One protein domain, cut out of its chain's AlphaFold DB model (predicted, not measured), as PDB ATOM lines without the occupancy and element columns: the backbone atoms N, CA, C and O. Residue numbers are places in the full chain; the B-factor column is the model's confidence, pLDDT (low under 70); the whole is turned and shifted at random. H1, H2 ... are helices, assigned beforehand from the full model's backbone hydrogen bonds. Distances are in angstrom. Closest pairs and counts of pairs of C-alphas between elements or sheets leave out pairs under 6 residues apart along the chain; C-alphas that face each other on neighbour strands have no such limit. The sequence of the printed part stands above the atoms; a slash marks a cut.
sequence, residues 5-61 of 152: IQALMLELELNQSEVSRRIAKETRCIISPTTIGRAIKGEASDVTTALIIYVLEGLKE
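Overview. This is residues 5 to 61 of the 152 residues of an uncharacterized protein of Aliivibrio wodanis (UniProt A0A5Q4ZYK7). Four helices make a small, rounded cluster: H1 lies side by side with H4, the longest helix, while H2 crosses H4 at nearly a right angle. H2 and H3 make an L, with residues 16 to 20 of H2 meeting H3. The printed part has 57 residues, with named helices H1, H2, H3 and H4 in that order, no named strand, and the class all helix. It is compact, with a radius of gyration of the C-alphas of 9.8 A and spans of 26 by 23 by 17 A.

Arrangement. H1, residues 5 to 11, touches H4, residues 46 to 60, at a shallow tilt of 14 degrees, the same way; their closest C-alphas, of Ile 5 and Ile 53, are 5.9 A apart. H2, residues 16 to 27, touches H4 about perpendicular, at 86 degrees, the closest C-alphas being those of Ile 23 and Val 55, 6.3 A apart; H4 touches H2 with residues 52 to 56 alone. H2 touches H3, residues 33 to 40, about perpendicular at 85 degrees, the closest C-alphas being those of Gln 16 and Pro 33, 4.9 A apart. H1 and H3 only just touch, with 3 pairs of C-alphas within 8 A, the closest those of Ile 5 and Ile 40 at 6.0 A. In H1, H2, H3 and H4 every O i to N i+4 pair is within hydrogen-bond range.

Along the chain. H1 begins at C-alpha 5 (237.087, 187.473, 232.724) and spans 9.9 A. H2 is 15.7 A long and H3 10.6 A. H4, 21.1 A long, ends at C-alpha 60 (228.750, 191.720, 241.377).

Size, cuts and confidence. The C-alphas farthest apart, of Glu 43 and Glu 61, are 26.7 A apart. The three links are tight, and the printed part has no cut. Residues 27 to 29 and residue 61 have pLDDT under 70.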
ATOM      1  N   ILE A   5     237.576 186.216 233.306       86.44
ATOM      2  CA  ILE A   5     237.087 187.473 232.724       86.44
ATOM      3  C   ILE A   5     235.897 187.238 231.785       86.44
ATOM      4  O   ILE A   5     234.892 187.933 231.888       86.44
ATOM      5  N   GLN A   6     235.979 186.266 230.873       88.31
ATOM      6  CA  GLN A   6     234.900 185.980 229.927       88.31
ATOM      7  C   GLN A   6     233.642 185.461 230.628       88.31
ATOM      8  O   GLN A   6     232.538 185.827 230.229       88.31
ATOM      9  N   ALA A   7     233.796 184.648 231.676       85.94
ATOM     10  CA  ALA A   7     232.670 184.178 232.481       85.94
ATOM     11  C   ALA A   7     231.972 185.343 233.204       85.94
ATOM     12  O   ALA A   7     230.761 185.501 233.069       85.94
ATOM     13  N   LEU A   8     232.742 186.208 233.873       86.12
ATOM     14  CA  LEU A   8     232.222 187.394 234.563       86.12
ATOM     15  C   LEU A   8     231.544 188.378 233.599       86.12
ATOM     16  O   LEU A   8     230.492 188.931 233.905       86.12
ATOM     17  N   MET A   9     232.117 188.578 232.411       89.50
ATOM     18  CA  MET A   9     231.524 189.426 231.376       89.50
ATOM     19  C   MET A   9     230.187 188.892 230.868       89.50
ATOM     20  O   MET A   9     229.268 189.677 230.656       89.50
ATOM     21  N   LEU A  10     230.076 187.575 230.667       88.25
ATOM     22  CA  LEU A  10     228.823 186.943 230.253       88.25
ATOM     23  C   LEU A  10     227.755 187.055 231.341       88.25
ATOM     24  O   LEU A  10     226.612 187.367 231.033       88.25
ATOM     25  N   GLU A  11     228.133 186.833 232.598       86.44
ATOM     26  CA  GLU A  11     227.218 186.894 233.739       86.44
ATOM     27  C   GLU A  11     226.688 188.310 233.999       86.44
ATOM     28  O   GLU A  11     225.519 188.481 234.328       86.44
ATOM     29  N   LEU A  12     227.529 189.327 233.806       84.88
ATOM     30  CA  LEU A  12     227.149 190.738 233.930       84.88
ATOM     31  C   LEU A  12     226.523 191.316 232.647       84.88
ATOM     32  O   LEU A  12     226.205 192.504 232.613       84.88
ATOM     33  N   GLU A  13     226.392 190.507 231.590       89.12
ATOM     34  CA  GLU A  13     225.923 190.911 230.257       89.12
ATOM     35  C   GLU A  13     226.711 192.097 229.656       89.12
ATOM     36  O   GLU A  13     226.159 192.955 228.966       89.12
ATOM     37  N   LEU A  14     228.028 192.151 229.900       88.69
ATOM     38  CA  LEU A  14     228.907 193.237 229.452       88.69
ATOM     39  C   LEU A  14     229.764 192.837 228.247       88.69
ATOM     40  O   LEU A  14     230.420 191.795 228.225       88.69
ATOM     41  N   ASN A  15     229.875 193.735 227.269       91.38
ATOM     42  CA  ASN A  15     230.873 193.628 226.199       91.38
ATOM     43  C   ASN A  15     232.204 194.321 226.562       91.38
ATOM     44  O   ASN A  15     232.290 195.120 227.492       91.38
ATOM     45  N   GLN A  16     233.272 194.061 225.792       90.94
ATOM     46  CA  GLN A  16     234.620 194.605 226.060       90.94
ATOM     47  C   GLN A  16     234.652 196.144 226.143       90.94
ATOM     48  O   GLN A  16     235.463 196.710 226.876       90.94
ATOM     49  N   SER A  17     233.765 196.829 225.413       90.81
ATOM     50  CA  SER A  17     233.669 198.294 225.437       90.81
ATOM     51  C   SER A  17     232.965 198.806 226.692       90.81
ATOM     52  O   SER A  17     233.314 199.859 227.221       90.81
ATOM     53  N   GLU A  18     231.978 198.075 227.200       88.75
ATOM     54  CA  GLU A  18     231.348 198.364 228.488       88.75
ATOM     55  C   GLU A  18     232.289 198.094 229.650       88.75
ATOM     56  O   GLU A  18     232.403 198.956 230.516       88.75
ATOM     57  N   VAL A  19     233.026 196.983 229.630       87.94
ATOM     58  CA  VAL A  19     234.061 196.689 230.631       87.94
ATOM     59  C   VAL A  19     235.122 197.786 230.646       87.94
ATOM     60  O   VAL A  19     235.409 198.342 231.699       87.94
ATOM     61  N   SER A  20     235.629 198.184 229.478       88.25
ATOM     62  CA  SER A  20     236.559 199.312 229.340       88.25
ATOM     63  C   SER A  20     236.010 200.604 229.967       88.25
ATOM     64  O   SER A  20     236.699 201.259 230.750       88.25
ATOM     65  N   ARG A  21     234.742 200.949 229.695       85.44
ATOM     66  CA  ARG A  21     234.083 202.131 230.282       85.44
ATOM     67  C   ARG A  21     233.876 202.010 231.791       85.44
ATOM     68  O   ARG A  21     234.044 202.999 232.499       85.44
ATOM     69  N   ARG A  22     233.507 200.829 232.286       83.12
ATOM     70  CA  ARG A  22     233.320 200.557 233.717       83.12
ATOM     71  C   ARG A  22     234.638 200.660 234.466       83.12
ATOM     72  O   ARG A  22     234.700 201.374 235.456       83.12
ATOM     73  N   ILE A  23     235.701 200.070 233.929       82.06
ATOM     74  CA  ILE A  23     237.056 200.222 234.458       82.06
ATOM     75  C   ILE A  23     237.431 201.705 234.485       82.06
ATOM     76  O   ILE A  23     237.826 202.205 235.534       82.06
ATOM     77  N   ALA A  24     237.221 202.452 233.399       79.62
ATOM     78  CA  ALA A  24     237.508 203.886 233.385       79.62
ATOM     79  C   ALA A  24     236.705 204.675 234.433       79.62
ATOM     80  O   ALA A  24     237.227 205.626 235.010       79.62
ATOM     81  N   LYS A  25     235.461 204.278 234.717       77.62
ATOM     82  CA  LYS A  25     234.609 204.929 235.718       77.62
ATOM     83  C   LYS A  25     235.033 204.606 237.155       77.62
ATOM     84  O   LYS A  25     235.218 205.530 237.940       77.62
ATOM     85  N   GLU A  26     235.188 203.326 237.484       72.31
ATOM     86  CA  GLU A  26     235.454 202.853 238.853       72.31
ATOM     87  C   GLU A  26     236.918 203.031 239.259       72.31
ATOM     88  O   GLU A  26     237.252 203.142 240.434       72.31
ATOM     89  N   THR A  27     237.818 203.051 238.279       65.38
ATOM     90  CA  THR A  27     239.257 203.001 238.536       65.38
ATOM     91  C   THR A  27     240.015 204.177 237.959       65.38
ATOM     92  O   THR A  27     241.207 204.260 238.194       65.38
ATOM     93  N   ARG A  28     239.373 205.058 237.175       66.88
ATOM     94  CA  ARG A  28     240.033 206.118 236.378       66.88
ATOM     95  C   ARG A  28     241.079 205.595 235.370       66.88
ATOM     96  O   ARG A  28     241.742 206.388 234.706       66.88
ATOM     97  N   CYS A  29     241.175 204.273 235.178       67.69
ATOM     98  CA  CYS A  29     242.102 203.627 234.254       67.69
ATOM     99  C   CYS A  29     241.510 203.495 232.847       67.69
ATOM    100  O   CYS A  29     240.440 202.917 232.656       67.69
ATOM    101  N   ILE A  30     242.237 203.978 231.836       78.44
ATOM    102  CA  ILE A  30     241.851 203.810 230.432       78.44
ATOM    103  C   ILE A  30     242.463 202.511 229.913       78.44
ATOM    104  O   ILE A  30     243.581 202.486 229.399       78.44
ATOM    105  N   ILE A  31     241.709 201.423 230.036       83.38
ATOM    106  CA  ILE A  31     242.041 200.149 229.395       83.38
ATOM    107  C   ILE A  31     241.255 200.052 228.098       83.38
ATOM    108  O   ILE A  31     240.031 200.156 228.109       83.38
ATOM    109  N   SER A  32     241.939 199.859 226.970       88.19
ATOM    110  CA  SER A  32     241.260 199.723 225.679       88.19
ATOM    111  C   SER A  32     240.451 198.418 225.610       88.19
ATOM    112  O   SER A  32     240.887 197.411 226.177       88.19
ATOM    113  N   PRO A  33     239.331 198.371 224.863       89.69
ATOM    114  CA  PRO A  33     238.596 197.124 224.624       89.69
ATOM    115  C   PRO A  33     239.498 196.015 224.059       89.69
ATOM    116  O   PRO A  33     239.379 194.852 224.429       89.69
ATOM    117  N   THR A  34     240.484 196.388 223.241       90.75
ATOM    118  CA  THR A  34     241.493 195.481 222.685       90.75
ATOM    119  C   THR A  34     242.352 194.828 223.770       90.75
ATOM    120  O   THR A  34     242.652 193.640 223.686       90.75
ATOM    121  N   THR A  35     242.725 195.578 224.811       87.88
ATOM    122  CA  THR A  35     243.468 195.060 225.970       87.88
ATOM    123  C   THR A  35     242.619 194.079 226.779       87.88
ATOM    124  O   THR A  35     243.141 193.053 227.206       87.88
ATOM    125  N   ILE A  36     241.308 194.324 226.910       88.44
ATOM    126  CA  ILE A  36     240.369 193.352 227.502       88.44
ATOM    127  C   ILE A  36     240.343 192.068 226.665       88.44
ATOM    128  O   ILE A  36     240.448 190.971 227.203       88.44
ATOM    129  N   GLY A  37     240.293 192.195 225.335       88.69
ATOM    130  CA  GLY A  37     240.386 191.059 224.417       88.69
ATOM    131  C   GLY A  37     241.680 190.249 224.568       88.69
ATOM    132  O   GLY A  37     241.641 189.025 224.473       88.69
ATOM    133  N   ARG A  38     242.815 190.905 224.841       88.94
ATOM    134  CA  ARG A  38     244.093 190.234 225.146       88.94
ATOM    135  C   ARG A  38     244.063 189.542 226.505       88.94
ATOM    136  O   ARG A  38     244.508 188.406 226.602       88.94
ATOM    137  N   ALA A  39     243.478 190.171 227.522       88.06
ATOM    138  CA  ALA A  39     243.324 189.570 228.846       88.06
ATOM    139  C   ALA A  39     242.437 188.315 228.810       88.06
ATOM    140  O   ALA A  39     242.798 187.291 229.380       88.06
ATOM    141  N   ILE A  40     241.342 188.337 228.040       88.44
ATOM    142  CA  ILE A  40     240.480 187.163 227.810       88.44
ATOM    143  C   ILE A  40     241.264 185.990 227.202       88.44
ATOM    144  O   ILE A  40     240.957 184.835 227.493       88.44
ATOM    145  N   LYS A  41     242.265 186.282 226.364       87.69
ATOM    146  CA  LYS A  41     243.136 185.292 225.715       87.69
ATOM    147  C   LYS A  41     244.344 184.875 226.567       87.69
ATOM    148  O   LYS A  41     245.102 184.021 226.123       87.69
ATOM    149  N   GLY A  42     244.534 185.464 227.752       83.69
ATOM    150  CA  GLY A  42     245.716 185.233 228.591       83.69
ATOM    151  C   GLY A  42     246.996 185.911 228.080       83.69
ATOM    152  O   GLY A  42     248.090 185.505 228.442       83.69
ATOM    153  N   GLU A  43     246.876 186.925 227.218       86.88
ATOM    154  CA  GLU A  43     248.007 187.662 226.627       86.88
ATOM    155  C   GLU A  43     248.300 189.000 227.338       86.88
ATOM    156  O   GLU A  43     249.195 189.743 226.927       86.88
ATOM    157  N   ALA A  44     247.500 189.372 228.340       83.56
ATOM    158  CA  ALA A  44     247.730 190.572 229.144       83.56
ATOM    159  C   ALA A  44     248.617 190.252 230.354       83.56
ATOM    160  O   ALA A  44     248.711 189.099 230.763       83.56
ATOM    161  N   SER A  45     249.248 191.274 230.941       81.88
ATOM    162  CA  SER A  45     249.995 191.088 232.190       81.88
ATOM    163  C   SER A  45     249.069 190.649 233.324       81.88
ATOM    164  O   SER A  45     247.916 191.084 233.372       81.88
ATOM    165  N   ASP A  46     249.594 189.861 234.264       77.06
ATOM    166  CA  ASP A  46     248.852 189.368 235.435       77.06
ATOM    167  C   ASP A  46     248.186 190.521 236.203       77.06
ATOM    168  O   ASP A  46     247.009 190.455 236.544       77.06
ATOM    169  N   VAL A  47     248.880 191.653 236.326       76.62
ATOM    170  CA  VAL A  47     248.361 192.891 236.926       76.62
ATOM    171  C   VAL A  47     247.152 193.460 236.164       76.62
ATOM    172  O   VAL A  47     246.171 193.895 236.769       76.62
ATOM    173  N   THR A  48     247.198 193.466 234.829       82.81
ATOM    174  CA  THR A  48     246.076 193.942 234.001       82.81
ATOM    175  C   THR A  48     244.879 193.007 234.136       82.81
ATOM    176  O   THR A  48     243.746 193.467 234.260       82.81
ATOM    177  N   THR A  49     245.133 191.700 234.130       84.19
ATOM    178  CA  THR A  49     244.123 190.656 234.313       84.19
ATOM    179  C   THR A  49     243.453 190.788 235.682       84.19
ATOM    180  O   THR A  49     242.227 190.865 235.744       84.19
ATOM    181  N   ALA A  50     244.239 190.937 236.752       80.00
ATOM    182  CA  ALA A  50     243.753 191.136 238.114       80.00
ATOM    183  C   ALA A  50     242.900 192.405 238.250       80.00
ATOM    184  O   ALA A  50     241.831 192.371 238.852       80.00
ATOM    185  N   LEU A  51     243.320 193.517 237.636       81.50
ATOM    186  CA  LEU A  51     242.544 194.760 237.641       81.50
ATOM    187  C   LEU A  51     241.184 194.601 236.943       81.50
ATOM    188  O   LEU A  51     240.181 195.126 237.424       81.50
ATOM    189  N   ILE A  52     241.139 193.896 235.808       85.69
ATOM    190  CA  ILE A  52     239.883 193.642 235.087       85.69
ATOM    191  C   ILE A  52     238.958 192.774 235.940       85.69
ATOM    192  O   ILE A  52     237.780 193.104 236.064       85.69
ATOM    193  N   ILE A  53     239.483 191.698 236.531       85.44
ATOM    194  CA  ILE A  53     238.695 190.795 237.372       85.44
ATOM    195  C   ILE A  53     238.153 191.540 238.591       85.44
ATOM    196  O   ILE A  53     236.943 191.526 238.788       85.44
ATOM    197  N   TYR A  54     238.992 192.294 239.307       80.06
ATOM    198  CA  TYR A  54     238.574 193.084 240.467       80.06
ATOM    199  C   TYR A  54     237.385 194.004 240.158       80.06
ATOM    200  O   TYR A  54     236.423 194.074 240.917       80.06
ATOM    201  N   VAL A  55     237.426 194.721 239.030       81.12
ATOM    202  CA  VAL A  55     236.327 195.621 238.652       81.12
ATOM    203  C   VAL A  55     235.056 194.845 238.334       81.12
ATOM    204  O   VAL A  55     233.971 195.298 238.677       81.12
ATOM    205  N   LEU A  56     235.167 193.700 237.660       85.31
ATOM    206  CA  LEU A  56     234.005 192.878 237.335       85.31
ATOM    207  C   LEU A  56     233.405 192.225 238.588       85.31
ATOM    208  O   LEU A  56     232.188 192.212 238.732       85.31
ATOM    209  N   GLU A  57     234.229 191.744 239.515       82.12
ATOM    210  CA  GLU A  57     233.783 191.192 240.799       82.12
ATOM    211  C   GLU A  57     233.141 192.270 241.679       82.12
ATOM    212  O   GLU A  57     232.035 192.069 242.173       82.12
ATOM    213  N   GLY A  58     233.730 193.467 241.753       75.00
ATOM    214  CA  GLY A  58     233.134 194.604 242.462       75.00
ATOM    215  C   GLY A  58     231.810 195.097 241.860       75.00
ATOM    216  O   GLY A  58     231.024 195.736 242.547       75.00
ATOM    217  N   LEU A  59     231.522 194.790 240.588       76.94
ATOM    218  CA  LEU A  59     230.198 195.026 239.994       76.94
ATOM    219  C   LEU A  59     229.172 193.951 240.380       76.94
ATOM    220  O   LEU A  59     227.975 194.208 240.259       76.94
ATOM    221  N   LYS A  60     229.618 192.762 240.808       72.75
ATOM    222  CA  LYS A  60     228.750 191.720 241.377       72.75
ATOM    223  C   LYS A  60     228.464 191.982 242.854       72.75
ATOM    224  O   LYS A  60     227.342 191.762 243.298       72.75
ATOM    225  N   GLU A  61     229.460 192.457 243.593       65.50
ATOM    226  CA  GLU A  61     229.368 192.751 245.025       65.50
ATOM    227  C   GLU A  61     228.977 194.214 245.274       65.50
ATOM    228  O   GLU A  61     229.747 195.031 245.776       65.50
TER     229      GLU A  61